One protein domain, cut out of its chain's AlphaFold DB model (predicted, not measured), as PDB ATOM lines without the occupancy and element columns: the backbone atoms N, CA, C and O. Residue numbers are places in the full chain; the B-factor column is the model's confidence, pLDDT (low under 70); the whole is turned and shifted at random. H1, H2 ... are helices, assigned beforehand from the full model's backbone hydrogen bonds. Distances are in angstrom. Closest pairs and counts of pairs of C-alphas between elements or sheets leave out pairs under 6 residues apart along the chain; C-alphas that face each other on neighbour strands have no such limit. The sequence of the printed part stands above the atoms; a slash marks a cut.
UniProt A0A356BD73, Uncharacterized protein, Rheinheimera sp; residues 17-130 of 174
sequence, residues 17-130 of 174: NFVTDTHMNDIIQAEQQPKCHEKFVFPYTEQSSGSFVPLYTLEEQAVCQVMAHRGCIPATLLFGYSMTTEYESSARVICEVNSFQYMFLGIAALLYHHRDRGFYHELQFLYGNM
ATOM      1  N   ASN A  17      38.343  46.223 -14.264       85.00
ATOM      2  CA  ASN A  17      39.562  46.990 -13.973       85.00
ATOM      3  C   ASN A  17      40.743  46.676 -14.917       85.00
ATOM      4  O   ASN A  17      41.696  47.446 -14.960       85.00
ATOM      5  N   PHE A  18      40.700  45.560 -15.651       85.31
ATOM      6  CA  PHE A  18      41.687  45.193 -16.674       85.31
ATOM      7  C   PHE A  18      41.342  45.755 -18.064       85.31
ATOM      8  O   PHE A  18      42.093  45.564 -19.020       85.31
ATOM      9  N   VAL A  19      40.203  46.437 -18.203       88.00
ATOM     10  CA  VAL A  19      39.767  47.030 -19.470       88.00
ATOM     11  C   VAL A  19      40.476  48.370 -19.668       88.00
ATOM     12  O   VAL A  19      40.492  49.213 -18.775       88.00
ATOM     13  N   THR A  20      41.079  48.562 -20.842       88.44
ATOM     14  CA  THR A  20      41.752  49.809 -21.223       88.44
ATOM     15  C   THR A  20      40.767  50.774 -21.882       88.44
ATOM     16  O   THR A  20      39.693  50.368 -22.333       88.44
ATOM     17  N   ASP A  21      41.147  52.045 -22.017       87.62
ATOM     18  CA  ASP A  21      40.341  53.024 -22.760       87.62
ATOM     19  C   ASP A  21      40.105  52.592 -24.217       87.62
ATOM     20  O   ASP A  21      39.021  52.803 -24.757       87.62
ATOM     21  N   THR A  22      41.085  51.928 -24.840       86.25
ATOM     22  CA  THR A  22      40.942  51.355 -26.187       86.25
ATOM     23  C   THR A  22      39.825  50.319 -26.225       86.25
ATOM     24  O   THR A  22      38.901  50.456 -27.017       86.25
ATOM     25  N   HIS A  23      39.836  49.355 -25.299       87.25
ATOM     26  CA  HIS A  23      38.769  48.358 -25.208       87.25
ATOM     27  C   HIS A  23      37.396  49.006 -24.971       87.25
ATOM     28  O   HIS A  23      36.394  48.567 -25.530       87.25
ATOM     29  N   MET A  24      37.325  50.064 -24.156       87.25
ATOM     30  CA  MET A  24      36.071  50.789 -23.934       87.25
ATOM     31  C   MET A  24      35.567  51.488 -25.196       87.25
ATOM     32  O   MET A  24      34.362  51.466 -25.456       87.25
ATOM     33  N   ASN A  25      36.464  52.082 -25.983       85.38
ATOM     34  CA  ASN A  25      36.114  52.679 -27.269       85.38
ATOM     35  C   ASN A  25      35.598  51.618 -28.249       85.38
ATOM     36  O   ASN A  25      34.573  51.849 -28.888       85.38
ATOM     37  N   ASP A  26      36.227  50.441 -28.292       82.56
ATOM     38  CA  ASP A  26      35.789  49.326 -29.138       82.56
ATOM     39  C   ASP A  26      34.383  48.844 -28.751       82.56
ATOM     40  O   ASP A  26      33.532  48.637 -29.617       82.56
ATOM     41  N   ILE A  27      34.093  48.733 -27.447       85.56
ATOM     42  CA  ILE A  27      32.749  48.391 -26.949       85.56
ATOM     43  C   ILE A  27      31.727  49.437 -27.405       85.56
ATOM     44  O   ILE A  27      30.673  49.080 -27.932       85.56
ATOM     45  N   ILE A  28      32.025  50.728 -27.218       86.25
ATOM     46  CA  ILE A  28      31.127  51.824 -27.614       86.25
ATOM     47  C   ILE A  28      30.884  51.797 -29.127       86.25
ATOM     48  O   ILE A  28      29.753  51.984 -29.576       86.25
ATOM     49  N   GLN A  29      31.921  51.537 -29.923       82.44
ATOM     50  CA  GLN A  29      31.802  51.436 -31.372       82.44
ATOM     51  C   GLN A  29      30.942  50.232 -31.783       82.44
ATOM     52  O   GLN A  29      30.048  50.380 -32.617       82.44
ATOM     53  N   ALA A  30      31.145  49.061 -31.175       79.00
ATOM     54  CA  ALA A  30      30.340  47.865 -31.432       79.00
ATOM     55  C   ALA A  30      28.856  48.072 -31.060       79.00
ATOM     56  O   ALA A  30      27.943  47.662 -31.782       79.00
ATOM     57  N   GLU A  31      28.583  48.795 -29.972       82.12
ATOM     58  CA  GLU A  31      27.227  49.190 -29.577       82.12
ATOM     59  C   GLU A  31      26.550  50.136 -30.581       82.12
ATOM     60  O   GLU A  31      25.321  50.199 -30.618       82.12
ATOM     61  N   GLN A  32      27.304  50.826 -31.435       83.06
ATOM     62  CA  GLN A  32      26.768  51.732 -32.459       83.06
ATOM     63  C   GLN A  32      26.617  51.081 -33.836       83.06
ATOM     64  O   GLN A  32      25.913  51.619 -34.692       83.06
ATOM     65  N   GLN A  33      27.239  49.922 -34.067       77.88
ATOM     66  CA  GLN A  33      27.134  49.234 -35.349       77.88
ATOM     67  C   GLN A  33      25.691  48.784 -35.651       77.88
ATOM     68  O   GLN A  33      24.943  48.433 -34.721       77.88
ATOM     69  N   PRO A  34      25.291  48.768 -36.943       76.62
ATOM     70  CA  PRO A  34      24.014  48.209 -37.369       76.62
ATOM     71  C   PRO A  34      23.892  46.749 -36.932       76.62
ATOM     72  O   PRO A  34      24.772  45.939 -37.208       76.62
ATOM     73  N   LYS A  35      22.787  46.423 -36.266       78.69
ATOM     74  CA  LYS A  35      22.489  45.084 -35.750       78.69
ATOM     75  C   LYS A  35      21.015  44.775 -35.909       78.69
ATOM     76  O   LYS A  35      20.191  45.689 -35.986       78.69
ATOM     77  N   CYS A  36      20.686  43.491 -35.957       82.56
ATOM     78  CA  CYS A  36      19.302  43.047 -36.041       82.56
ATOM     79  C   CYS A  36      18.621  43.046 -34.668       82.56
ATOM     80  O   CYS A  36      17.395  43.104 -34.614       82.56
ATOM     81  N   HIS A  37      19.388  43.041 -33.570       85.94
ATOM     82  CA  HIS A  37      18.859  43.197 -32.216       85.94
ATOM     83  C   HIS A  37      19.835  43.924 -31.276       85.94
ATOM     84  O   HIS A  37      20.993  43.539 -31.164       85.94
ATOM     85  N   GLU A  38      19.366  44.927 -30.523       84.50
ATOM     86  CA  GLU A  38      20.217  45.826 -29.716       84.50
ATOM     87  C   GLU A  38      21.049  45.131 -28.632       84.50
ATOM     88  O   GLU A  38      22.127  45.603 -28.273       84.50
ATOM     89  N   LYS A  39      20.555  44.007 -28.105       86.81
ATOM     90  CA  LYS A  39      21.236  43.219 -27.062       86.81
ATOM     91  C   LYS A  39      22.166  42.134 -27.605       86.81
ATOM     92  O   LYS A  39      22.725  41.367 -26.824       86.81
ATOM     93  N   PHE A  40      22.332  42.058 -28.922       83.88
ATOM     94  CA  PHE A  40      23.238  41.125 -29.576       83.88
ATOM     95  C   PHE A  40      24.469  41.878 -30.068       83.88
ATOM     96  O   PHE A  40      24.469  42.493 -31.128       83.88
ATOM     97  N   VAL A  41      25.513  41.881 -29.239       82.31
ATOM     98  CA  VAL A  41      26.800  42.496 -29.575       82.31
ATOM     99  C   VAL A  41      27.887  41.462 -29.326       82.31
ATOM    100  O   VAL A  41      28.163  41.107 -28.184       82.31
ATOM    101  N   PHE A  42      28.497  40.928 -30.376       74.06
ATOM    102  CA  PHE A  42      29.540  39.923 -30.188       74.06
ATOM    103  C   PHE A  42      30.815  40.580 -29.651       74.06
ATOM    104  O   PHE A  42      31.298  41.542 -30.252       74.06
ATOM    105  N   PRO A  43      31.344  40.106 -28.512       64.06
ATOM    106  CA  PRO A  43      32.600  40.608 -27.988       64.06
ATOM    107  C   PRO A  43      33.748  40.122 -28.887       64.06
ATOM    108  O   PRO A  43      33.723  38.992 -29.364       64.06
ATOM    109  N   TYR A  44      34.761  40.969 -29.075       58.03
ATOM    110  CA  TYR A  44      36.006  40.699 -29.806       58.03
ATOM    111  C   TYR A  44      35.940  40.579 -31.326       58.03
ATOM    112  O   TYR A  44      35.514  39.589 -31.910       58.03
ATOM    113  N   THR A  45      36.477  41.612 -31.966       51.38
ATOM    114  CA  THR A  45      37.506  41.605 -33.024       51.38
ATOM    115  C   THR A  45      37.643  43.064 -33.463       51.38
ATOM    116  O   THR A  45      36.663  43.803 -33.386       51.38
ATOM    117  N   GLU A  46      38.801  43.490 -33.976       47.84
ATOM    118  CA  GLU A  46      38.988  44.825 -34.592       47.84
ATOM    119  C   GLU A  46      37.910  45.160 -35.658       47.84
ATOM    120  O   GLU A  46      37.792  46.300 -36.101       47.84
ATOM    121  N   GLN A  47      37.110  44.164 -36.069       44.09
ATOM    122  CA  GLN A  47      35.985  44.262 -36.996       44.09
ATOM    123  C   GLN A  47      34.793  43.341 -36.647       44.09
ATOM    124  O   GLN A  47      34.132  42.871 -37.569       44.09
ATOM    125  N   SER A  48      34.503  43.063 -35.364       48.88
ATOM    126  CA  SER A  48      33.234  42.434 -34.913       48.88
ATOM    127  C   SER A  48      32.682  41.344 -35.860       48.88
ATOM    128  O   SER A  48      31.641  41.517 -36.492       48.88
ATOM    129  N   SER A  49      33.390  40.222 -35.992       49.22
ATOM    130  CA  SER A  49      33.135  39.143 -36.963       49.22
ATOM    131  C   SER A  49      31.870  38.300 -36.709       49.22
ATOM    132  O   SER A  49      31.743  37.191 -37.234       49.22
ATOM    133  N   GLY A  50      30.924  38.794 -35.903       61.59
ATOM    134  CA  GLY A  50      29.592  38.202 -35.737       61.59
ATOM    135  C   GLY A  50      29.581  36.768 -35.205       61.59
ATOM    136  O   GLY A  50      28.669  36.017 -35.520       61.59
ATOM    137  N   SER A  51      30.604  36.341 -34.463       73.00
ATOM    138  CA  SER A  51      30.786  34.924 -34.138       73.00
ATOM    139  C   SER A  51      30.692  34.649 -32.641       73.00
ATOM    140  O   SER A  51      31.228  35.381 -31.811       73.00
ATOM    141  N   PHE A  52      30.036  33.544 -32.288       85.06
ATOM    142  CA  PHE A  52      29.970  33.039 -30.921       85.06
ATOM    143  C   PHE A  52      31.106  32.044 -30.678       85.06
ATOM    144  O   PHE A  52      30.976  30.852 -30.957       85.06
ATOM    145  N   VAL A  53      32.253  32.541 -30.222       85.12
ATOM    146  CA  VAL A  53      33.491  31.756 -30.108       85.12
ATOM    147  C   VAL A  53      34.082  31.829 -28.701       85.12
ATOM    148  O   VAL A  53      33.743  32.742 -27.946       85.12
ATOM    149  N   PRO A  54      34.942  30.866 -28.320       87.06
ATOM    150  CA  PRO A  54      35.623  30.898 -27.033       87.06
ATOM    151  C   PRO A  54      36.453  32.187 -26.852       87.06
ATOM    152  O   PRO A  54      37.068  32.670 -27.794       87.06
ATOM    153  N   LEU A  55      36.488  32.698 -25.623       87.62
ATOM    154  CA  LEU A  55      37.451  33.657 -25.077       87.62
ATOM    155  C   LEU A  55      38.803  32.989 -24.738       87.62
ATOM    156  O   LEU A  55      38.840  31.928 -24.110       87.62
ATOM    157  N   TYR A  56      39.915  33.624 -25.072       84.31
ATOM    158  CA  TYR A  56      41.280  33.115 -24.942       84.31
ATOM    159  C   TYR A  56      42.138  33.888 -23.931       84.31
ATOM    160  O   TYR A  56      43.157  33.367 -23.473       84.31
ATOM    161  N   THR A  57      41.735  35.098 -23.533       85.50
ATOM    162  CA  THR A  57      42.533  35.979 -22.658       85.50
ATOM    163  C   THR A  57      41.744  36.496 -21.448       85.50
ATOM    164  O   THR A  57      40.513  36.426 -21.409       85.50
ATOM    165  N   LEU A  58      42.445  36.996 -20.420       86.06
ATOM    166  CA  LEU A  58      41.799  37.591 -19.240       86.06
ATOM    167  C   LEU A  58      41.144  38.930 -19.601       86.06
ATOM    168  O   LEU A  58      40.069  39.260 -19.106       86.06
ATOM    169  N   GLU A  59      41.778  39.670 -20.503       87.12
ATOM    170  CA  GLU A  59      41.253  40.867 -21.138       87.12
ATOM    171  C   GLU A  59      39.919  40.548 -21.821       87.12
ATOM    172  O   GLU A  59      38.940  41.264 -21.603       87.12
ATOM    173  N   GLU A  60      39.849  39.413 -22.531       86.81
ATOM    174  CA  GLU A  60      38.617  38.895 -23.133       86.81
ATOM    175  C   GLU A  60      37.491  38.635 -22.150       86.81
ATOM    176  O   GLU A  60      36.344  39.040 -22.376       86.81
ATOM    177  N   GLN A  61      37.819  38.044 -21.008       89.19
ATOM    178  CA  GLN A  61      36.863  37.876 -19.922       89.19
ATOM    179  C   GLN A  61      36.418  39.224 -19.339       89.19
ATOM    180  O   GLN A  61      35.237  39.400 -19.043       89.19
ATOM    181  N   ALA A  62      37.333  40.187 -19.207       90.69
ATOM    182  CA  ALA A  62      37.054  41.506 -18.649       90.69
ATOM    183  C   ALA A  62      36.091  42.326 -19.520       90.69
ATOM    184  O   ALA A  62      35.093  42.844 -19.014       90.69
ATOM    185  N   VAL A  63      36.333  42.399 -20.831       90.25
ATOM    186  CA  VAL A  63      35.420  43.072 -21.771       90.25
ATOM    187  C   VAL A  63      34.073  42.369 -21.820       90.25
ATOM    188  O   VAL A  63      33.040  43.038 -21.758       90.25
ATOM    189  N   CYS A  64      34.051  41.031 -21.855       90.56
ATOM    190  CA  CYS A  64      32.785  40.302 -21.834       90.56
ATOM    191  C   CYS A  64      32.000  40.564 -20.547       90.56
ATOM    192  O   CYS A  64      30.783  40.721 -20.615       90.56
ATOM    193  N   GLN A  65      32.663  40.677 -19.391       92.62
ATOM    194  CA  GLN A  65      31.998  41.048 -18.142       92.62
ATOM    195  C   GLN A  65      31.370  42.446 -18.234       92.62
ATOM    196  O   GLN A  65      30.210  42.616 -17.857       92.62
ATOM    197  N   VAL A  66      32.087  43.437 -18.776       92.12
ATOM    198  CA  VAL A  66      31.547  44.794 -18.974       92.12
ATOM    199  C   VAL A  66      30.332  44.769 -19.904       92.12
ATOM    200  O   VAL A  66      29.284  45.319 -19.564       92.12
ATOM    201  N   MET A  67      30.431  44.096 -21.050       92.06
ATOM    202  CA  MET A  67      29.329  43.994 -22.013       92.06
ATOM    203  C   MET A  67      28.127  43.227 -21.444       92.06
ATOM    204  O   MET A  67      26.983  43.627 -21.667       92.06
ATOM    205  N   ALA A  68      28.359  42.166 -20.667       93.12
ATOM    206  CA  ALA A  68      27.304  41.429 -19.976       93.12
ATOM    207  C   ALA A  68      26.527  42.336 -19.010       93.12
ATOM    208  O   ALA A  68      25.297  42.330 -19.004       93.12
ATOM    209  N   HIS A  69      27.223  43.198 -18.259       92.25
ATOM    210  CA  HIS A  69      26.592  44.185 -17.369       92.25
ATOM    211  C   HIS A  69      25.800  45.262 -18.114       92.25
ATOM    212  O   HIS A  69      24.851  45.818 -17.567       92.25
ATOM    213  N   ARG A  70      26.129  45.521 -19.382       90.56
ATOM    214  CA  ARG A  70      25.336  46.381 -20.279       90.56
ATOM    215  C   ARG A  70      24.147  45.655 -20.930       90.56
ATOM    216  O   ARG A  70      23.366  46.254 -21.675       90.56
ATOM    217  N   GLY A  71      23.971  44.372 -20.619       90.25
ATOM    218  CA  GLY A  71      22.872  43.535 -21.093       90.25
ATOM    219  C   GLY A  71      23.138  42.855 -22.433       90.25
ATOM    220  O   GLY A  71      22.186  42.444 -23.090       90.25
ATOM    221  N   CYS A  72      24.398  42.750 -22.868       91.56
ATOM    222  CA  CYS A  72      24.737  41.992 -24.066       91.56
ATOM    223  C   CYS A  72      24.579  40.483 -23.823       91.56
ATOM    224  O   CYS A  72      25.251  39.907 -22.961       91.56
ATOM    225  N   ILE A  73      23.726  39.825 -24.611       92.69
ATOM    226  CA  ILE A  73      23.369  38.418 -24.404       92.69
ATOM    227  C   ILE A  73      24.530  37.469 -24.755       92.69
ATOM    228  O   ILE A  73      24.909  36.684 -23.882       92.69
ATOM    229  N   PRO A  74      25.167  37.548 -25.946       91.12
ATOM    230  CA  PRO A  74      26.334  36.717 -26.252       91.12
ATOM    231  C   PRO A  74      27.462  36.859 -25.227       91.12
ATOM    232  O   PRO A  74      27.995  35.857 -24.758       91.12
ATOM    233  N   ALA A  75      27.786  38.092 -24.824       92.38
ATOM    234  CA  ALA A  75      28.835  38.344 -23.838       92.38
ATOM    235  C   ALA A  75      28.498  37.743 -22.467       92.38
ATOM    236  O   ALA A  75      29.371  37.175 -21.815       92.38
ATOM    237  N   THR A  76      27.228  37.807 -22.054       95.00
ATOM    238  CA  THR A  76      26.746  37.182 -20.812       95.00
ATOM    239  C   THR A  76      26.995  35.673 -20.828       95.00
ATOM    240  O   THR A  76      27.546  35.125 -19.871       95.00
ATOM    241  N   LEU A  77      26.646  35.002 -21.926       94.50
ATOM    242  CA  LEU A  77      26.846  33.560 -22.082       94.50
ATOM    243  C   LEU A  77      28.333  33.181 -22.116       94.50
ATOM    244  O   LEU A  77      28.760  32.309 -21.360       94.50
ATOM    245  N   LEU A  78      29.128  33.858 -22.952       92.50
ATOM    246  CA  LEU A  78      30.559  33.583 -23.110       92.50
ATOM    247  C   LEU A  78      31.331  33.825 -21.816       92.50
ATOM    248  O   LEU A  78      32.128  32.978 -21.412       92.50
ATOM    249  N   PHE A  79      31.057  34.936 -21.128       93.38
ATOM    250  CA  PHE A  79      31.690  35.227 -19.848       93.38
ATOM    251  C   PHE A  79      31.343  34.159 -18.812       93.38
ATOM    252  O   PHE A  79      32.244  33.601 -18.182       93.38
ATOM    253  N   GLY A  80      30.055  33.815 -18.693       93.94
ATOM    254  CA  GLY A  80      29.589  32.749 -17.812       93.94
ATOM    255  C   GLY A  80      30.322  31.436 -18.070       93.94
ATOM    256  O   GLY A  80      30.895  30.860 -17.145       93.94
ATOM    257  N   TYR A  81      30.389  31.001 -19.327       93.69
ATOM    258  CA  TYR A  81      31.061  29.758 -19.696       93.69
ATOM    259  C   TYR A  81      32.572  29.787 -19.432       93.69
ATOM    260  O   TYR A  81      33.136  28.803 -18.950       93.69
ATOM    261  N   SER A  82      33.220  30.932 -19.652       92.12
ATOM    262  CA  SER A  82      34.661  31.105 -19.435       92.12
ATOM    263  C   SER A  82      35.108  30.964 -17.974       92.12
ATOM    264  O   SER A  82      36.287  30.741 -17.711       92.12
ATOM    265  N   MET A  83      34.172  31.058 -17.022       91.69
ATOM    266  CA  MET A  83      34.415  30.881 -15.584       91.69
ATOM    267  C   MET A  83      34.213  29.436 -15.100       91.69
ATOM    268  O   MET A  83      34.346  29.168 -13.900       91.69
ATOM    269  N   THR A  84      33.866  28.509 -15.998       90.69
ATOM    270  CA  THR A  84      33.710  27.087 -15.664       90.69
ATOM    271  C   THR A  84      35.065  26.387 -15.535       90.69
ATOM    272  O   THR A  84      36.085  26.797 -16.098       90.69
ATOM    273  N   THR A  85      35.078  25.272 -14.811       87.31
ATOM    274  CA  THR A  85      36.220  24.349 -14.787       87.31
ATOM    275  C   THR A  85      36.395  23.624 -16.127       87.31
ATOM    276  O   THR A  85      37.532  23.366 -16.514       87.31
ATOM    277  N   GLU A  86      35.310  23.412 -16.877       84.81
ATOM    278  CA  GLU A  86      35.271  22.768 -18.205       84.81
ATOM    279  C   GLU A  86      35.843  23.631 -19.345       84.81
ATOM    280  O   GLU A  86      36.009  23.165 -20.472       84.81
ATOM    281  N   TYR A  87      36.131  24.905 -19.079       83.88
ATOM    282  CA  TYR A  87      36.604  25.845 -20.083       83.88
ATOM    283  C   TYR A  87      38.116  25.749 -20.315       83.88
ATOM    284  O   TYR A  87      38.892  26.424 -19.656       83.88
ATOM    285  N   GLU A  88      38.585  24.932 -21.247       76.62
ATOM    286  CA  GLU A  88      40.024  24.623 -21.352       76.62
ATOM    287  C   GLU A  88      40.898  25.729 -21.991       76.62
ATOM    288  O   GLU A  88      42.122  25.640 -21.942       76.62
ATOM    289  N   SER A  89      40.309  26.784 -22.566       67.06
ATOM    290  CA  SER A  89      40.979  27.614 -23.586       67.06
ATOM    291  C   SER A  89      41.684  28.905 -23.125       67.06
ATOM    292  O   SER A  89      42.091  29.677 -23.987       67.06
ATOM    293  N   SER A  90      41.879  29.173 -21.828       65.31
ATOM    294  CA  SER A  90      42.555  30.413 -21.380       65.31
ATOM    295  C   SER A  90      43.034  30.410 -19.922       65.31
ATOM    296  O   SER A  90      42.637  29.564 -19.110       65.31
ATOM    297  N   ALA A  91      43.850  31.417 -19.574       69.88
ATOM    298  CA  ALA A  91      44.018  31.862 -18.190       69.88
ATOM    299  C   ALA A  91      42.689  32.468 -17.705       69.88
ATOM    300  O   ALA A  91      42.239  33.478 -18.243       69.88
ATOM    301  N   ARG A  92      42.047  31.827 -16.719       75.62
ATOM    302  CA  ARG A  92      40.680  32.158 -16.291       75.62
ATOM    303  C   ARG A  92      40.545  32.312 -14.788       75.62
ATOM    304  O   ARG A  92      41.178  31.591 -14.017       75.62
ATOM    305  N   VAL A  93      39.635  33.193 -14.384       80.00
ATOM    306  CA  VAL A  93      39.103  33.199 -13.020       80.00
ATOM    307  C   VAL A  93      37.966  32.185 -12.942       80.00
ATOM    308  O   VAL A  93      36.972  32.300 -13.653       80.00
ATOM    309  N   ILE A  94      38.109  31.181 -12.078       86.69
ATOM    310  CA  ILE A  94      37.102  30.129 -11.904       86.69
ATOM    311  C   ILE A  94      36.131  30.544 -10.801       86.69
ATOM    312  O   ILE A  94      36.532  30.792  -9.665       86.69
ATOM    313  N   CYS A  95      34.842  30.589 -11.131       89.38
ATOM    314  CA  CYS A  95      33.768  30.811 -10.168       89.38
ATOM    315  C   CYS A  95      32.480  30.167 -10.684       89.38
ATOM    316  O   CYS A  95      31.696  30.799 -11.388       89.38
ATOM    317  N   GLU A  96      32.250  28.904 -10.328       89.81
ATOM    318  CA  GLU A  96      31.130  28.112 -10.856       89.81
ATOM    319  C   GLU A  96      29.753  28.693 -10.487       89.81
ATOM    320  O   GLU A  96      28.810  28.583 -11.265       89.81
ATOM    321  N   VAL A  97      29.647  29.379  -9.343       90.50
ATOM    322  CA  VAL A  97      28.420  30.074  -8.921       90.50
ATOM    323  C   VAL A  97      28.094  31.234  -9.862       90.50
ATOM    324  O   VAL A  97      26.991  31.293 -10.402       90.50
ATOM    325  N   ASN A  98      29.051  32.136 -10.102       90.62
ATOM    326  CA  ASN A  98      28.844  33.243 -11.037       90.62
ATOM    327  C   ASN A  98      28.663  32.705 -12.458       90.62
ATOM    328  O   ASN A  98      27.769  33.144 -13.169       90.62
ATOM    329  N   SER A  99      29.472  31.724 -12.853       93.06
ATOM    330  CA  SER A  99      29.358  31.021 -14.128       93.06
ATOM    331  C   SER A  99      27.923  30.561 -14.394       93.06
ATOM    332  O   SER A  99      27.337  30.941 -15.411       93.06
ATOM    333  N   PHE A 100      27.321  29.852 -13.434       94.25
ATOM    334  CA  PHE A 100      25.924  29.439 -13.495       94.25
ATOM    335  C   PHE A 100      24.980  30.637 -13.632       94.25
ATOM    336  O   PHE A 100      24.129  30.638 -14.514       94.25
ATOM    337  N   GLN A 101      25.133  31.670 -12.799       93.31
ATOM    338  CA  GLN A 101      24.257  32.846 -12.823       93.31
ATOM    339  C   GLN A 101      24.291  33.576 -14.170       93.31
ATOM    340  O   GLN A 101      23.230  33.873 -14.717       93.31
ATOM    341  N   TYR A 102      25.476  33.842 -14.723       95.31
ATOM    342  CA  TYR A 102      25.607  34.493 -16.027       95.31
ATOM    343  C   TYR A 102      25.010  33.625 -17.132       95.31
ATOM    344  O   TYR A 102      24.175  34.113 -17.887       95.31
ATOM    345  N   MET A 103      25.352  32.335 -17.207       96.12
ATOM    346  CA  MET A 103      24.772  31.465 -18.236       96.12
ATOM    347  C   MET A 103      23.251  31.369 -18.109       96.12
ATOM    348  O   MET A 103      22.550  31.524 -19.104       96.12
ATOM    349  N   PHE A 104      22.724  31.200 -16.894       96.62
ATOM    350  CA  PHE A 104      21.285  31.152 -16.655       96.62
ATOM    351  C   PHE A 104      20.594  32.443 -17.109       96.62
ATOM    352  O   PHE A 104      19.582  32.385 -17.803       96.62
ATOM    353  N   LEU A 105      21.147  33.611 -16.759       96.12
ATOM    354  CA  LEU A 105      20.623  34.909 -17.190       96.12
ATOM    355  C   LEU A 105      20.721  35.097 -18.707       96.12
ATOM    356  O   LEU A 105      19.788  35.618 -19.310       96.12
ATOM    357  N   GLY A 106      21.813  34.651 -19.326       95.62
ATOM    358  CA  GLY A 106      21.993  34.701 -20.774       95.62
ATOM    359  C   GLY A 106      20.936  33.875 -21.504       95.62
ATOM    360  O   GLY A 106      20.269  34.396 -22.393       95.62
ATOM    361  N   ILE A 107      20.707  32.626 -21.081       96.00
ATOM    362  CA  ILE A 107      19.657  31.772 -21.658       96.00
ATOM    363  C   ILE A 107      18.267  32.351 -21.372       96.00
ATOM    364  O   ILE A 107      17.428  32.395 -22.268       96.00
ATOM    365  N   ALA A 108      18.018  32.865 -20.164       96.00
ATOM    366  CA  ALA A 108      16.756  33.532 -19.846       96.00
ATOM    367  C   ALA A 108      16.497  34.726 -20.778       96.00
ATOM    368  O   ALA A 108      15.381  34.893 -21.262       96.00
ATOM    369  N   ALA A 109      17.526  35.526 -21.069       93.75
ATOM    370  CA  ALA A 109      17.428  36.639 -22.003       93.75
ATOM    371  C   ALA A 109      17.168  36.160 -23.439       93.75
ATOM    372  O   ALA A 109      16.358  36.772 -24.133       93.75
ATOM    373  N   LEU A 110      17.774  35.043 -23.869       92.44
ATOM    374  CA  LEU A 110      17.457  34.449 -25.171       92.44
ATOM    375  C   LEU A 110      15.976  34.072 -25.277       92.44
ATOM    376  O   LEU A 110      15.308  34.429 -26.245       92.44
ATOM    377  N   LEU A 111      15.460  33.382 -24.259       92.31
ATOM    378  CA  LEU A 111      14.060  32.969 -24.202       92.31
ATOM    379  C   LEU A 111      13.116  34.168 -24.095       92.31
ATOM    380  O   LEU A 111      12.021  34.134 -24.646       92.31
ATOM    381  N   TYR A 112      13.521  35.240 -23.421       92.12
ATOM    382  CA  TYR A 112      12.714  36.453 -23.316       92.12
ATOM    383  C   TYR A 112      12.596  37.182 -24.665       92.12
ATOM    384  O   TYR A 112      11.494  37.543 -25.071       92.12
ATOM    385  N   HIS A 113      13.708  37.331 -25.390       90.12
ATOM    386  CA  HIS A 113      13.781  38.097 -26.638       90.12
ATOM    387  C   HIS A 113      13.465  37.286 -27.909       90.12
ATOM    388  O   HIS A 113      13.480  37.841 -29.004       90.12
ATOM    389  N   HIS A 114      13.120  35.994 -27.804       85.38
ATOM    390  CA  HIS A 114      12.943  35.105 -28.969       85.38
ATOM    391  C   HIS A 114      11.931  35.587 -30.029       85.38
ATOM    392  O   HIS A 114      11.986  35.134 -31.172       85.38
ATOM    393  N   ARG A 115      10.999  36.479 -29.664       84.19
ATOM    394  CA  ARG A 115       9.970  37.032 -30.568       84.19
ATOM    395  C   ARG A 115      10.331  38.389 -31.158       84.19
ATOM    396  O   ARG A 115       9.573  38.898 -31.985       84.19
ATOM    397  N   ASP A 116      11.441  38.980 -30.738       87.44
ATOM    398  CA  ASP A 116      11.815  40.314 -31.173       87.44
ATOM    399  C   ASP A 116      12.237  40.296 -32.642       87.44
ATOM    400  O   ASP A 116      12.870  39.365 -33.155       87.44
ATOM    401  N   ARG A 117      11.849  41.349 -33.364       80.44
ATOM    402  CA  ARG A 117      12.137  41.457 -34.793       80.44
ATOM    403  C   ARG A 117      13.650  41.504 -34.997       80.44
ATOM    404  O   ARG A 117      14.314  42.353 -34.424       80.44
ATOM    405  N   GLY A 118      14.169  40.611 -35.838       78.00
ATOM    406  CA  GLY A 118      15.603  40.510 -36.119       78.00
ATOM    407  C   GLY A 118      16.378  39.626 -35.138       78.00
ATOM    408  O   GLY A 118      17.470  39.182 -35.475       78.00
ATOM    409  N   PHE A 119      15.790  39.253 -33.997       83.31
ATOM    410  CA  PHE A 119      16.435  38.376 -33.019       83.31
ATOM    411  C   PHE A 119      16.743  36.985 -33.585       83.31
ATOM    412  O   PHE A 119      17.822  36.443 -33.370       83.31
ATOM    413  N   TYR A 120      15.827  36.433 -34.386       81.75
ATOM    414  CA  TYR A 120      16.034  35.143 -35.051       81.75
ATOM    415  C   TYR A 120      17.266  35.127 -35.971       81.75
ATOM    416  O   TYR A 120      17.911  34.092 -36.094       81.75
ATOM    417  N   HIS A 121      17.612  36.256 -36.601       81.69
ATOM    418  CA  HIS A 121      18.801  36.330 -37.451       81.69
ATOM    419  C   HIS A 121      20.081  36.225 -36.617       81.69
ATOM    420  O   HIS A 121      20.974  35.454 -36.949       81.69
ATOM    421  N   GLU A 122      20.122  36.928 -35.488       81.31
ATOM    422  CA  GLU A 122      21.252  36.902 -34.557       81.31
ATOM    423  C   GLU A 122      21.425  35.529 -33.887       81.31
ATOM    424  O   GLU A 122      22.536  35.047 -33.660       81.31
ATOM    425  N   LEU A 123      20.309  34.847 -33.615       82.62
ATOM    426  CA  LEU A 123      20.301  33.501 -33.048       82.62
ATOM    427  C   LEU A 123      21.033  32.467 -33.912       82.62
ATOM    428  O   LEU A 123      21.532  31.484 -33.364       82.62
ATOM    429  N   GLN A 124      21.137  32.670 -35.228       79.88
ATOM    430  CA  GLN A 124      21.804  31.724 -36.132       79.88
ATOM    431  C   GLN A 124      23.285  31.515 -35.788       79.88
ATOM    432  O   GLN A 124      23.830  30.454 -36.064       79.88
ATOM    433  N   PHE A 125      23.924  32.492 -35.142       76.62
ATOM    434  CA  PHE A 125      25.313  32.385 -34.694       76.62
ATOM    435  C   PHE A 125      25.468  31.609 -33.374       76.62
ATOM    436  O   PHE A 125      26.573  31.178 -33.036       76.62
ATOM    437  N   LEU A 126      24.373  31.438 -32.622       82.50
ATOM    438  CA  LEU A 126      24.327  30.676 -31.370       82.50
ATOM    439  C   LEU A 126      23.844  29.239 -31.581       82.50
ATOM    440  O   LEU A 126      24.422  28.309 -31.021       82.50
ATOM    441  N   TYR A 127      22.771  29.047 -32.351       78.06
ATOM    442  CA  TYR A 127      22.192  27.724 -32.584       78.06
ATOM    443  C   TYR A 127      23.108  26.860 -33.457       78.06
ATOM    444  O   TYR A 127      23.728  27.340 -34.401       78.06
ATOM    445  N   GLY A 128      23.221  25.575 -33.117       72.56
ATOM    446  CA  GLY A 128      24.169  24.652 -33.757       72.56
ATOM    447  C   GLY A 128      25.625  24.839 -33.311       72.56
ATOM    448  O   GLY A 128      26.498  24.079 -33.727       72.56
ATOM    449  N   ASN A 129      25.906  25.811 -32.437       82.19
ATOM    450  CA  ASN A 129      27.227  25.999 -31.863       82.19
ATOM    451  C   ASN A 129      27.433  25.080 -30.650       82.19
ATOM    452  O   ASN A 129      26.650  25.081 -29.699       82.19
ATOM    453  N   MET A 130      28.549  24.349 -30.646       87.44
ATOM    454  CA  MET A 130      28.916  23.445 -29.555       87.44
ATOM    455  C   MET A 130      29.043  24.161 -28.197       87.44
ATOM    456  O   MET A 130      28.858  23.541 -27.152       87.44
TER     457      MET A 130
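AT A GLANCE: This is residues 17 to 130 of the 174 residues of an uncharacterized protein of Rheinheimera sp (UniProt A0A356BD73). The long helix H4 lies along one side of the domain with H3 folded back beside it, H2 lies obliquely across the other side of H3, and H1 lies farther out beyond H2. H3 lies between H4 and H2, with its centre 4.4 A from the mean of all C-alphas, the nearest of the five helices; the small helix H5 lies off to one side of the end of H4 at His 113, and residues 33 to 57, with no named element, run from the end of H1 to the beginning of H2. The printed part has 114 residues with five named helices, in the order H1, H2, H3, H4, H5, and no named strand; its class is all helix, and 57 residues are in the named helices. It is compact, with a radius of gyration of the C-alphas of 13.3 A and spans of 36 by 29 by 21 A.

HOW THE PARTS SIT: H4, residues 96 to 113, touches H3, residues 73 to 82, at a shallow tilt of 22 degrees, opposite ways, and the two form a helical hairpin. Their closest C-alphas are those of Gly 80 and Ser 99, 4.1 A apart. H3 also forms a helical hairpin with H2, residues 58 to 69: they touch at a steep tilt of 41 degrees, opposite ways, with the C-alphas of Ala 68 and Thr 76 closest at 4.4 A. H2 and H4 are near each other, with 5 pairs of C-alphas within 10 A. H1, residues 21 to 32, only just touches H2, with 3 pairs of C-alphas within 8 A, and with its residues 23 to 27 alone. The closest C-alphas are those of His 23 and Val 63, 7.1 A apart; H1 and H2 run the same way at a steep tilt of 43 degrees. The helix packing is mostly crossed, but only just: of 3 touching pairs 1 is at a shallow tilt. H5, residues 119 to 123, touches no helix; it is close to H4 but not clearly touching, with the C-alphas of His 113 and Phe 119 closest at 6.9 A. H1 and H5 are each apart from H3. In H1, H2, H3, H4 and H5 every O i to N i+4 pair is within hydrogen-bond range.

IN THESE COORDINATES: H4 is the longest helix, 25.5 A from C-alpha 96 at (31.130, 28.112, -10.856) to C-alpha 113 at (13.781, 38.097, -26.638). H3 is 14.3 A long and H2 is 16.7 A. H1, also 16.7 A, begins at C-alpha 21 at (40.341, 53.024, -22.760). H5, 6.2 A long, ends at C-alpha 123 at (20.301, 33.501, -33.048).

THE WHOLE: The two C-alphas farthest apart are those of Ala 91 and Arg 117, at 37.2 A. The printed part, residues 17 to 130, has no cut. The links H1 to H2, of 25 residues, and H3 to H4, of 13, are long; those from H2 to H3 and from H4 to H5 are tight. Mean pLDDT of the printed part is 84.1, and residues 43 to 50 and 89 to 91 are under 70.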